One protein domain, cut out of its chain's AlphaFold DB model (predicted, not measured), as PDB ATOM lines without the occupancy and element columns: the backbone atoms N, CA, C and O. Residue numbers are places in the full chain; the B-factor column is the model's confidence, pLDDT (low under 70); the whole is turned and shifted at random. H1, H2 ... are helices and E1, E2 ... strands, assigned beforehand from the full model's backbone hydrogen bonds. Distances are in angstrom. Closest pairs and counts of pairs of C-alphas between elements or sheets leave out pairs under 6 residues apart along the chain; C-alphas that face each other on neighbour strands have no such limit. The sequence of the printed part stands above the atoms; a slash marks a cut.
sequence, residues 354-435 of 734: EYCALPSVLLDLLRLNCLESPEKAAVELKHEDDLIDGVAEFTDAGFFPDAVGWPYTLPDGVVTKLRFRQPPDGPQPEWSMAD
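This is residues 354 to 435 of the 734 residues of the protein "Hypothetical protein" of Symbiodinium natans (UniProt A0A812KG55). A small twisted sheet of four strands has the short helix H3 over its strand E3, with H2 next to H3 and grazing the sheet, and H1 beyond H2, off the sheet. A long loop, residues 382 to 405, leads from H3 back to the sheet, where its residues 399 to 400 pair with residues 420 to 421 of E3. The printed part has 82 residues, with three named helices and four named strands in the order E1 H1 H2 H3 E2 E3 E4, and its class is mixed, helices and strands. The sheet runs E1 E4 E3 E2, all antiparallel, and its strands' lines turn by 96 degrees from edge to edge. The whole is compact, with a radius of gyration of the C-alphas of 11.9 A and spans of 35 by 24 by 21 A.

E1, residues 354 to 357, begins with C-alpha 354 at (-23.569, -52.471, -43.833) and is 9.9 A long from first to last C-alpha. H1, residues 360 to 366, measures 10.1 A, H2, residues 369 to 372, 5.7 A, and H3, residues 374 to 381, 10.4 A. E2, residues 406 to 409, measures 10.1 A. E3, residues 415 to 421, measures 19.6 A and begins with C-alpha 415 at (-21.231, -38.763, -42.480). E4, residues 428 to 434, measures 19.5 A and ends with C-alpha 434 at (-18.752, -49.107, -41.758).

E1 and E2 are the edge strands. E1 and E4 are antiparallel at 147 degrees, with N 354 and O 433 2.8 A apart, within hydrogen-bond range. E4 and E3 form a hairpin at 145 degrees, with N 430 and O 419 at 2.8 A. E3 and E2 form a hairpin at 138 degrees, with N 408 and O 416 at 2.8 A. E2, E3 and E4 are a meander, each strand the antiparallel neighbour of the one before. The pairing of E3 is staggered: residues 415 to 418 pair with E2, residues 418 to 421 with E4. H3 is on the sheet at a height of 10.0 A, over E3, and runs along the strands at 2 degrees to E3 on the local plane; their closest C-alphas, of Pro 374 and Phe 420, are 6.7 A apart. H2 only grazes the sheet with residues 371 to 372, and touches H3, the closest C-alphas being those of Cys 370 and Ala 377, 4.7 A. H1 is not on the sheet; it is close to H2 but not clearly touching, with the C-alphas of Leu 363 and Asn 369 5.4 A apart. In H1 and H3 every O i to N i+4 pair is within hydrogen-bond range; H2 is too short for such a pair.

The C-alphas farthest apart are those of Asp 389 and Asp 435, 36.1 A, while the first and last printed C-alphas are 6.0 A apart. The link from H3 to E2, 24 residues, is long. The printed part has no cut, its mean pLDDT is 93.9, and no printed residue is under 70.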
ATOM      1  N   GLU A 354     -22.355 -51.761 -44.215       93.50
ATOM      2  CA  GLU A 354     -23.569 -52.471 -43.833       93.50
ATOM      3  C   GLU A 354     -24.706 -51.462 -43.654       93.50
ATOM      4  O   GLU A 354     -24.518 -50.397 -43.068       93.50
ATOM      5  N   TYR A 355     -25.894 -51.794 -44.159       94.81
ATOM      6  CA  TYR A 355     -27.098 -51.018 -43.881       94.81
ATOM      7  C   TYR A 355     -27.869 -51.671 -42.746       94.81
ATOM      8  O   TYR A 355     -28.300 -52.819 -42.856       94.81
ATOM      9  N   CYS A 356     -28.051 -50.922 -41.666       94.75
ATOM     10  CA  CYS A 356     -28.756 -51.389 -40.483       94.75
ATOM     11  C   CYS A 356     -30.106 -50.683 -40.375       94.75
ATOM     12  O   CYS A 356     -30.182 -49.460 -40.502       94.75
ATOM     13  N   ALA A 357     -31.163 -51.440 -40.082       94.75
ATOM     14  CA  ALA A 357     -32.469 -50.868 -39.784       94.75
ATOM     15  C   ALA A 357     -32.393 -49.936 -38.566       94.75
ATOM     16  O   ALA A 357     -31.745 -50.260 -37.569       94.75
ATOM     17  N   LEU A 358     -33.089 -48.801 -38.640       93.69
ATOM     18  CA  LEU A 358     -33.233 -47.829 -37.562       93.69
ATOM     19  C   LEU A 358     -34.506 -48.131 -36.755       93.69
ATOM     20  O   LEU A 358     -35.613 -47.873 -37.232       93.69
ATOM     21  N   PRO A 359     -34.402 -48.660 -35.522       92.25
ATOM     22  CA  PRO A 359     -35.564 -48.842 -34.663       92.25
ATOM     23  C   PRO A 359     -36.142 -47.485 -34.250       92.25
ATOM     24  O   PRO A 359     -35.399 -46.517 -34.081       92.25
ATOM     25  N   SER A 360     -37.447 -47.431 -33.979       90.00
ATOM     26  CA  SER A 360     -38.152 -46.193 -33.598       90.00
ATOM     27  C   SER A 360     -37.499 -45.445 -32.430       90.00
ATOM     28  O   SER A 360     -37.374 -44.227 -32.471       90.00
ATOM     29  N   VAL A 361     -36.980 -46.166 -31.430       93.12
ATOM     30  CA  VAL A 361     -36.262 -45.552 -30.299       93.12
ATOM     31  C   VAL A 361     -35.016 -44.768 -30.736       93.12
ATOM     32  O   VAL A 361     -34.696 -43.751 -30.128       93.12
ATOM     33  N   LEU A 362     -34.306 -45.209 -31.784       91.25
ATOM     34  CA  LEU A 362     -33.150 -44.477 -32.306       91.25
ATOM     35  C   LEU A 362     -33.575 -43.247 -33.104       91.25
ATOM     36  O   LEU A 362     -32.869 -42.243 -33.038       91.25
ATOM     37  N   LEU A 363     -34.722 -43.297 -33.791       91.31
ATOM     38  CA  LEU A 363     -35.279 -42.122 -34.460       91.31
ATOM     39  C   LEU A 363     -35.508 -40.998 -33.444       91.31
ATOM     40  O   LEU A 363     -34.975 -39.904 -33.617       91.31
ATOM     41  N   ASP A 364     -36.150 -41.307 -32.317       89.75
ATOM     42  CA  ASP A 364     -36.390 -40.326 -31.257       89.75
ATOM     43  C   ASP A 364     -35.088 -39.822 -30.610       89.75
ATOM     44  O   ASP A 364     -34.885 -38.613 -30.449       89.75
ATOM     45  N   LEU A 365     -34.175 -40.734 -30.246       90.25
ATOM     46  CA  LEU A 365     -32.925 -40.380 -29.559       90.25
ATOM     47  C   LEU A 365     -31.999 -39.515 -30.421       90.25
ATOM     48  O   LEU A 365     -31.325 -38.625 -29.896       90.25
ATOM     49  N   LEU A 366     -31.973 -39.762 -31.729       89.19
ATOM     50  CA  LEU A 366     -31.150 -39.026 -32.690       89.19
ATOM     51  C   LEU A 366     -31.894 -37.859 -33.341       89.19
ATOM     52  O   LEU A 366     -31.291 -37.123 -34.121       89.19
ATOM     53  N   ARG A 367     -33.171 -37.661 -32.988       90.25
ATOM     54  CA  ARG A 367     -34.068 -36.655 -33.576       90.25
ATOM     55  C   ARG A 367     -34.216 -36.813 -35.092       90.25
ATOM     56  O   ARG A 367     -34.297 -35.827 -35.815       90.25
ATOM     57  N   LEU A 368     -34.273 -38.057 -35.552       91.44
ATOM     58  CA  LEU A 368     -34.487 -38.466 -36.940       91.44
ATOM     59  C   LEU A 368     -35.963 -38.791 -37.211       91.44
ATOM     60  O   LEU A 368     -36.277 -39.680 -37.997       91.44
ATOM     61  N   ASN A 369     -36.889 -38.068 -36.579       91.12
ATOM     62  CA  ASN A 369     -38.334 -38.283 -36.755       91.12
ATOM     63  C   ASN A 369     -38.815 -37.885 -38.160       91.12
ATOM     64  O   ASN A 369     -39.941 -38.196 -38.546       91.12
ATOM     65  N   CYS A 370     -37.960 -37.228 -38.948       92.44
ATOM     66  CA  CYS A 370     -38.150 -37.079 -40.385       92.44
ATOM     67  C   CYS A 370     -38.241 -38.437 -41.101       92.44
ATOM     68  O   CYS A 370     -38.928 -38.534 -42.108       92.44
ATOM     69  N   LEU A 371     -37.630 -39.498 -40.556       94.81
ATOM     70  CA  LEU A 371     -37.587 -40.835 -41.154       94.81
ATOM     71  C   LEU A 371     -38.821 -41.708 -40.859       94.81
ATOM     72  O   LEU A 371     -38.794 -42.912 -41.100       94.81
ATOM     73  N   GLU A 372     -39.905 -41.131 -40.331       92.56
ATOM     74  CA  GLU A 372     -41.176 -41.844 -40.116       92.56
ATOM     75  C   GLU A 372     -41.833 -42.294 -41.432       92.56
ATOM     76  O   GLU A 372     -42.518 -43.315 -41.452       92.56
ATOM     77  N   SER A 373     -41.625 -41.548 -42.522       95.12
ATOM     78  CA  SER A 373     -42.018 -41.955 -43.873       95.12
ATOM     79  C   SER A 373     -41.001 -41.469 -44.916       95.12
ATOM     80  O   SER A 373     -40.326 -40.461 -44.679       95.12
ATOM     81  N   PRO A 374     -40.898 -42.149 -46.073       96.88
ATOM     82  CA  PRO A 374     -40.037 -41.732 -47.180       96.88
ATOM     83  C   PRO A 374     -40.276 -40.287 -47.648       96.88
ATOM     84  O   PRO A 374     -39.328 -39.531 -47.848       96.88
ATOM     85  N   GLU A 375     -41.539 -39.877 -47.765       97.25
ATOM     86  CA  GLU A 375     -41.943 -38.555 -48.257       97.25
ATOM     87  C   GLU A 375     -41.581 -37.454 -47.260       97.25
ATOM     88  O   GLU A 375     -41.037 -36.415 -47.635       97.25
ATOM     89  N   LYS A 376     -41.838 -37.694 -45.968       96.44
ATOM     90  CA  LYS A 376     -41.465 -36.763 -44.897       96.44
ATOM     91  C   LYS A 376     -39.952 -36.570 -44.853       96.44
ATOM     92  O   LYS A 376     -39.479 -35.442 -44.714       96.44
ATOM     93  N   ALA A 377     -39.198 -37.656 -45.014       96.06
ATOM     94  CA  ALA A 377     -37.747 -37.615 -45.043       96.06
ATOM     95  C   ALA A 377     -37.227 -36.827 -46.251       96.06
ATOM     96  O   ALA A 377     -36.365 -35.971 -46.069       96.06
ATOM     97  N   ALA A 378     -37.781 -37.051 -47.447       96.00
ATOM     98  CA  ALA A 378     -37.413 -36.312 -48.654       96.00
ATOM     99  C   ALA A 378     -37.618 -34.797 -48.477       96.00
ATOM    100  O   ALA A 378     -36.712 -34.017 -48.758       96.00
ATOM    101  N   VAL A 379     -38.753 -34.366 -47.920       96.06
ATOM    102  CA  VAL A 379     -39.027 -32.943 -47.649       96.06
ATOM    103  C   VAL A 379     -38.061 -32.368 -46.607       96.06
ATOM    104  O   VAL A 379     -37.389 -31.363 -46.849       96.06
ATOM    105  N   GLU A 380     -37.946 -33.000 -45.436       94.94
ATOM    106  CA  GLU A 380     -37.150 -32.452 -44.328       94.94
ATOM    107  C   GLU A 380     -35.635 -32.491 -44.592       94.94
ATOM    108  O   GLU A 380     -34.905 -31.613 -44.120       94.94
ATOM    109  N   LEU A 381     -35.159 -33.467 -45.373       94.06
ATOM    110  CA  LEU A 381     -33.758 -33.583 -45.791       94.06
ATOM    111  C   LEU A 381     -33.449 -32.825 -47.094       94.06
ATOM    112  O   LEU A 381     -32.285 -32.773 -47.482       94.06
ATOM    113  N   LYS A 382     -34.440 -32.160 -47.709       95.81
ATOM    114  CA  LYS A 382     -34.312 -31.361 -48.948       95.81
ATOM    115  C   LYS A 382     -33.943 -32.179 -50.193       95.81
ATOM    116  O   LYS A 382     -33.134 -31.748 -51.010       95.81
ATOM    117  N   HIS A 383     -34.578 -33.331 -50.328       95.44
ATOM    118  CA  HIS A 383     -34.491 -34.274 -51.439       95.44
ATOM    119  C   HIS A 383     -35.867 -34.497 -52.101       95.44
ATOM    120  O   HIS A 383     -36.201 -35.599 -52.518       95.44
ATOM    121  N   GLU A 384     -36.696 -33.449 -52.182       95.19
ATOM    122  CA  GLU A 384     -38.037 -33.508 -52.795       95.19
ATOM    123  C   GLU A 384     -38.000 -33.902 -54.279       95.19
ATOM    124  O   GLU A 384     -38.957 -34.492 -54.772       95.19
ATOM    125  N   ASP A 385     -36.887 -33.625 -54.967       94.94
ATOM    126  CA  ASP A 385     -36.669 -33.982 -56.374       94.94
ATOM    127  C   ASP A 385     -36.647 -35.504 -56.614       94.94
ATOM    128  O   ASP A 385     -36.842 -35.944 -57.747       94.94
ATOM    129  N   ASP A 386     -36.441 -36.308 -55.563       93.62
ATOM    130  CA  ASP A 386     -36.475 -37.772 -55.639       93.62
ATOM    131  C   ASP A 386     -37.912 -38.332 -55.556       93.62
ATOM    132  O   ASP A 386     -38.121 -39.533 -55.732       93.62
ATOM    133  N   LEU A 387     -38.919 -37.488 -55.290       94.81
ATOM    134  CA  LEU A 387     -40.332 -37.873 -55.279       94.81
ATOM    135  C   LEU A 387     -40.949 -37.747 -56.677       94.81
ATOM    136  O   LEU A 387     -40.798 -36.727 -57.351       94.81
ATOM    137  N   ILE A 388     -41.746 -38.737 -57.079       92.62
ATOM    138  CA  ILE A 388     -42.520 -38.700 -58.327       92.62
ATOM    139  C   ILE A 388     -43.956 -38.328 -57.968       92.62
ATOM    140  O   ILE A 388     -44.623 -39.022 -57.205       92.62
ATOM    141  N   ASP A 389     -44.403 -37.164 -58.447       92.25
ATOM    142  CA  ASP A 389     -45.702 -36.570 -58.102       92.25
ATOM    143  C   ASP A 389     -45.957 -36.473 -56.577       92.25
ATOM    144  O   ASP A 389     -47.090 -36.557 -56.101       92.25
ATOM    145  N   GLY A 390     -44.888 -36.269 -55.795       90.50
ATOM    146  CA  GLY A 390     -44.942 -36.155 -54.332       90.50
ATOM    147  C   GLY A 390     -45.015 -37.490 -53.583       90.50
ATOM    148  O   GLY A 390     -45.266 -37.488 -52.378       90.50
ATOM    149  N   VAL A 391     -44.800 -38.614 -54.270       93.62
ATOM    150  CA  VAL A 391     -44.819 -39.968 -53.704       93.62
ATOM    151  C   VAL A 391     -43.440 -40.610 -53.841       93.62
ATOM    152  O   VAL A 391     -42.753 -40.418 -54.845       93.62
ATOM    153  N   ALA A 392     -43.020 -41.371 -52.829       94.06
ATOM    154  CA  ALA A 392     -41.781 -42.132 -52.905       94.06
ATOM    155  C   ALA A 392     -41.963 -43.390 -53.764       94.06
ATOM    156  O   ALA A 392     -42.714 -44.302 -53.408       94.06
ATOM    157  N   GLU A 393     -41.246 -43.460 -54.884       95.56
ATOM    158  CA  GLU A 393     -41.183 -44.659 -55.721       95.56
ATOM    159  C   GLU A 393     -39.929 -45.469 -55.394       95.56
ATOM    160  O   GLU A 393     -38.800 -45.010 -55.554       95.56
ATOM    161  N   PHE A 394     -40.122 -46.702 -54.927       96.12
ATOM    162  CA  PHE A 394     -39.013 -47.602 -54.633       96.12
ATOM    163  C   PHE A 394     -38.473 -48.215 -55.925       96.12
ATOM    164  O   PHE A 394     -39.232 -48.658 -56.785       96.12
ATOM    165  N   THR A 395     -37.149 -48.302 -56.022       96.25
ATOM    166  CA  THR A 395     -36.453 -49.036 -57.088       96.25
ATOM    167  C   THR A 395     -36.911 -50.499 -57.168       96.25
ATOM    168  O   THR A 395     -37.410 -51.051 -56.189       96.25
ATOM    169  N   ASP A 396     -36.643 -51.182 -58.287       93.75
ATOM    170  CA  ASP A 396     -36.931 -52.623 -58.447       93.75
ATOM    171  C   ASP A 396     -36.300 -53.492 -57.342       93.75
ATOM    172  O   ASP A 396     -36.808 -54.558 -56.992       93.75
ATOM    173  N   ALA A 397     -35.186 -53.031 -56.768       93.50
ATOM    174  CA  ALA A 397     -34.502 -53.681 -55.654       93.50
ATOM    175  C   ALA A 397     -35.129 -53.370 -54.275       93.50
ATOM    176  O   ALA A 397     -34.667 -53.891 -53.259       93.50
ATOM    177  N   GLY A 398     -36.183 -52.552 -54.233       96.31
ATOM    178  CA  GLY A 398     -36.948 -52.211 -53.037       96.31
ATOM    179  C   GLY A 398     -36.318 -51.120 -52.175       96.31
ATOM    180  O   GLY A 398     -36.490 -51.162 -50.958       96.31
ATOM    181  N   PHE A 399     -35.586 -50.170 -52.767       97.56
ATOM    182  CA  PHE A 399     -34.943 -49.062 -52.042       97.56
ATOM    183  C   PHE A 399     -35.425 -47.684 -52.493       97.56
ATOM    184  O   PHE A 399     -35.689 -47.505 -53.681       97.56
ATOM    185  N   PHE A 400     -35.464 -46.728 -51.561       97.19
ATOM    186  CA  PHE A 400     -35.719 -45.307 -51.808       97.19
ATOM    187  C   PHE A 400     -34.707 -44.430 -51.034       97.19
ATOM    188  O   PHE A 400     -34.478 -44.701 -49.851       97.19
ATOM    189  N   PRO A 401     -34.098 -43.393 -51.642       96.06
ATOM    190  CA  PRO A 401     -34.194 -43.021 -53.064       96.06
ATOM    191  C   PRO A 401     -33.583 -44.087 -53.991       96.06
ATOM    192  O   PRO A 401     -34.091 -44.358 -55.071       96.06
ATOM    193  N   ASP A 402     -32.525 -44.753 -53.535       96.19
ATOM    194  CA  ASP A 402     -31.809 -45.799 -54.253       96.19
ATOM    195  C   ASP A 402     -31.061 -46.715 -53.263       96.19
ATOM    196  O   ASP A 402     -31.237 -46.642 -52.043       96.19
ATOM    197  N   ALA A 403     -30.216 -47.610 -53.779       94.56
ATOM    198  CA  ALA A 403     -29.426 -48.520 -52.951       94.56
ATOM    199  C   ALA A 403     -28.331 -47.819 -52.117       94.56
ATOM    200  O   ALA A 403     -27.793 -48.435 -51.197       94.56
ATOM    201  N   VAL A 404     -27.975 -46.571 -52.423       94.50
ATOM    202  CA  VAL A 404     -26.925 -45.796 -51.749       94.50
ATOM    203  C   VAL A 404     -27.522 -44.889 -50.671       94.50
ATOM    204  O   VAL A 404     -26.977 -44.804 -49.577       94.50
ATOM    205  N   GLY A 405     -28.657 -44.251 -50.934       96.19
ATOM    206  CA  GLY A 405     -29.307 -43.332 -50.010       96.19
ATOM    207  C   GLY A 405     -28.699 -41.929 -49.977       96.19
ATOM    208  O   GLY A 405     -27.722 -41.612 -50.658       96.19
ATOM    209  N   TRP A 406     -29.284 -41.075 -49.142       96.69
ATOM    210  CA  TRP A 406     -28.876 -39.683 -48.974       96.69
ATOM    211  C   TRP A 406     -27.749 -39.533 -47.954       96.69
ATOM    212  O   TRP A 406     -27.825 -40.135 -46.881       96.69
ATOM    213  N   PRO A 407     -26.736 -38.688 -48.208       95.31
ATOM    214  CA  PRO A 407     -25.729 -38.380 -47.205       95.31
ATOM    215  C   PRO A 407     -26.352 -37.617 -46.028       95.31
ATOM    216  O   PRO A 407     -27.087 -36.648 -46.207       95.31
ATOM    217  N   TYR A 408     -26.006 -38.012 -44.808       93.50
ATOM    218  CA  TYR A 408     -26.474 -37.382 -43.580       93.50
ATOM    219  C   TYR A 408     -25.335 -37.264 -42.570       93.50
ATOM    220  O   TYR A 408     -24.571 -38.202 -42.376       93.50
ATOM    221  N   THR A 409     -25.210 -36.113 -41.906       93.94
ATOM    222  CA  THR A 409     -24.193 -35.912 -40.861       93.94
ATOM    223  C   THR A 409     -24.801 -36.163 -39.485       93.94
ATOM    224  O   THR A 409     -25.701 -35.442 -39.055       93.94
ATOM    225  N   LEU A 410     -24.297 -37.179 -38.788       91.38
ATOM    226  CA  LEU A 410     -24.700 -37.526 -37.428       91.38
ATOM    227  C   LEU A 410     -24.275 -36.442 -36.413       91.38
ATOM    228  O   LEU A 410     -23.391 -35.629 -36.698       91.38
ATOM    229  N   PRO A 411     -24.864 -36.413 -35.198       88.69
ATOM    230  CA  PRO A 411     -24.543 -35.405 -34.180       88.69
ATOM    231  C   PRO A 411     -23.075 -35.360 -33.730       88.69
ATOM    232  O   PRO A 411     -22.639 -34.363 -33.155       88.69
ATOM    233  N   ASP A 412     -22.321 -36.434 -33.952       87.88
ATOM    234  CA  ASP A 412     -20.888 -36.523 -33.674       87.88
ATOM    235  C   ASP A 412     -20.001 -36.059 -34.846       87.88
ATOM    236  O   ASP A 412     -18.779 -36.007 -34.703       87.88
ATOM    237  N   GLY A 413     -20.609 -35.659 -35.969       90.94
ATOM    238  CA  GLY A 413     -19.944 -35.136 -37.159       90.94
ATOM    239  C   GLY A 413     -19.611 -36.185 -38.221       90.94
ATOM    240  O   GLY A 413     -19.052 -35.813 -39.252       90.94
ATOM    241  N   VAL A 414     -19.941 -37.462 -38.003       91.62
ATOM    242  CA  VAL A 414     -19.693 -38.525 -38.987       91.62
ATOM    243  C   VAL A 414     -20.756 -38.501 -40.081       91.62
ATOM    244  O   VAL A 414     -21.951 -38.390 -39.804       91.62
ATOM    245  N   VAL A 415     -20.324 -38.627 -41.337       93.25
ATOM    246  CA  VAL A 415     -21.231 -38.763 -42.480       93.25
ATOM    247  C   VAL A 415     -21.642 -40.230 -42.631       93.25
ATOM    248  O   VAL A 415     -20.793 -41.108 -42.746       93.25
ATOM    249  N   THR A 416     -22.949 -40.479 -42.635       93.88
ATOM    250  CA  THR A 416     -23.610 -41.756 -42.949       93.88
ATOM    251  C   THR A 416     -24.506 -41.569 -44.176       93.88
ATOM    252  O   THR A 416     -24.649 -40.455 -44.684       93.88
ATOM    253  N   LYS A 417     -25.118 -42.645 -44.661       95.50
ATOM    254  CA  LYS A 417     -26.138 -42.618 -45.706       95.50
ATOM    255  C   LYS A 417     -27.457 -43.142 -45.157       95.50
ATOM    256  O   LYS A 417     -27.473 -44.173 -44.488       95.50
ATOM    257  N   LEU A 418     -28.550 -42.442 -45.430       96.19
ATOM    258  CA  LEU A 418     -29.904 -42.809 -45.019       96.19
ATOM    259  C   LEU A 418     -30.702 -43.272 -46.233       96.19
ATOM    260  O   LEU A 418     -30.712 -42.598 -47.260       96.19
ATOM    261  N   ARG A 419     -31.398 -44.399 -46.111       97.06
ATOM    262  CA  ARG A 419     -32.314 -44.898 -47.145       97.06
ATOM    263  C   ARG A 419     -33.523 -45.569 -46.513       97.06
ATOM    264  O   ARG A 419     -33.526 -45.866 -45.323       97.06
ATOM    265  N   PHE A 420     -34.520 -45.875 -47.326       97.94
ATOM    266  CA  PHE A 420     -35.626 -46.748 -46.965       97.94
ATOM    267  C   PHE A 420     -35.524 -48.048 -47.746       97.94
ATOM    268  O   PHE A 420     -35.235 -48.047 -48.941       97.94
ATOM    269  N   ARG A 421     -35.811 -49.155 -47.071       97.19
ATOM    270  CA  ARG A 421     -36.037 -50.462 -47.684       97.19
ATOM    271  C   ARG A 421     -37.524 -50.785 -47.615       97.19
ATOM    272  O   ARG A 421     -38.165 -50.437 -46.630       97.19
ATOM    273  N   GLN A 422     -38.059 -51.472 -48.620       95.62
ATOM    274  CA  GLN A 422     -39.460 -51.897 -48.678       95.62
ATOM    275  C   GLN A 422     -39.613 -53.390 -48.317       95.62
ATOM    276  O   GLN A 422     -39.679 -54.238 -49.210       95.62
ATOM    277  N   PRO A 423     -39.649 -53.769 -47.024       91.38
ATOM    278  CA  PRO A 423     -40.090 -55.096 -46.614       91.38
ATOM    279  C   PRO A 423     -41.623 -55.249 -46.742       91.38
ATOM    280  O   PRO A 423     -42.341 -54.266 -46.958       91.38
ATOM    281  N   PRO A 424     -42.155 -56.481 -46.586       89.50
ATOM    282  CA  PRO A 424     -43.595 -56.752 -46.657       89.50
ATOM    283  C   PRO A 424     -44.444 -55.943 -45.665       89.50
ATOM    284  O   PRO A 424     -45.599 -55.645 -45.955       89.50
ATOM    285  N   ASP A 425     -43.863 -55.570 -44.523       88.75
ATOM    286  CA  ASP A 425     -44.546 -54.873 -43.425       88.75
ATOM    287  C   ASP A 425     -44.557 -53.335 -43.579       88.75
ATOM    288  O   ASP A 425     -45.063 -52.631 -42.703       88.75
ATOM    289  N   GLY A 426     -44.033 -52.806 -44.692       91.81
ATOM    290  CA  GLY A 426     -43.991 -51.372 -45.007       91.81
ATOM    291  C   GLY A 426     -42.577 -50.775 -44.990       91.81
ATOM    292  O   GLY A 426     -41.642 -51.456 -44.580       91.81
ATOM    293  N   PRO A 427     -42.393 -49.519 -45.443       94.62
ATOM    294  CA  PRO A 427     -41.082 -48.875 -45.516       94.62
ATOM    295  C   PRO A 427     -40.332 -48.889 -44.182       94.62
ATOM    296  O   PRO A 427     -40.866 -48.474 -43.154       94.62
ATOM    297  N   GLN A 428     -39.074 -49.315 -44.207       96.19
ATOM    298  CA  GLN A 428     -38.194 -49.339 -43.047       96.19
ATOM    299  C   GLN A 428     -36.973 -48.445 -43.298       96.19
ATOM    300  O   GLN A 428     -36.248 -48.691 -44.267       96.19
ATOM    301  N   PRO A 429     -36.709 -47.434 -42.448       97.12
ATOM    302  CA  PRO A 429     -35.504 -46.629 -42.567       97.12
ATOM    303  C   PRO A 429     -34.269 -47.445 -42.176       97.12
ATOM    304  O   PRO A 429     -34.258 -48.167 -41.175       97.12
ATOM    305  N   GLU A 430     -33.209 -47.297 -42.957       96.75
ATOM    306  CA  GLU A 430     -31.888 -47.871 -42.737       96.75
ATOM    307  C   GLU A 430     -30.834 -46.754 -42.769       96.75
ATOM    308  O   GLU A 430     -30.957 -45.783 -43.520       96.75
ATOM    309  N   TRP A 431     -29.774 -46.913 -41.981       95.81
ATOM    310  CA  TRP A 431     -28.563 -46.092 -42.075       95.81
ATOM    311  C   TRP A 431     -27.348 -46.935 -42.442       95.81
ATOM    312  O   TRP A 431     -27.317 -48.143 -42.194       95.81
ATOM    313  N   SER A 432     -26.339 -46.307 -43.031       94.81
ATOM    314  CA  SER A 432     -25.095 -46.975 -43.378       94.81
ATOM    315  C   SER A 432     -24.094 -46.925 -42.222       94.81
ATOM    316  O   SER A 432     -23.902 -45.898 -41.566       94.81
ATOM    317  N   MET A 433     -23.427 -48.044 -41.972       93.00
ATOM    318  CA  MET A 433     -22.344 -48.157 -41.003       93.00
ATOM    319  C   MET A 433     -21.160 -48.867 -41.643       93.00
ATOM    320  O   MET A 433     -21.321 -49.816 -42.408       93.00
ATOM    321  N   ALA A 434     -19.953 -48.417 -41.319       91.69
ATOM    322  CA  ALA A 434     -18.752 -49.107 -41.758       91.69
ATOM    323  C   ALA A 434     -18.620 -50.476 -41.075       91.69
ATOM    324  O   ALA A 434     -18.538 -50.562 -39.847       91.69
ATOM    325  N   ASP A 435     -18.519 -51.536 -41.873       91.31
ATOM    326  CA  ASP A 435     -18.123 -52.854 -41.393       91.31
ATOM    327  C   ASP A 435     -16.597 -52.911 -41.294       91.31
ATOM    328  O   ASP A 435     -15.861 -52.866 -42.285       91.31
TER     329      ASP A 435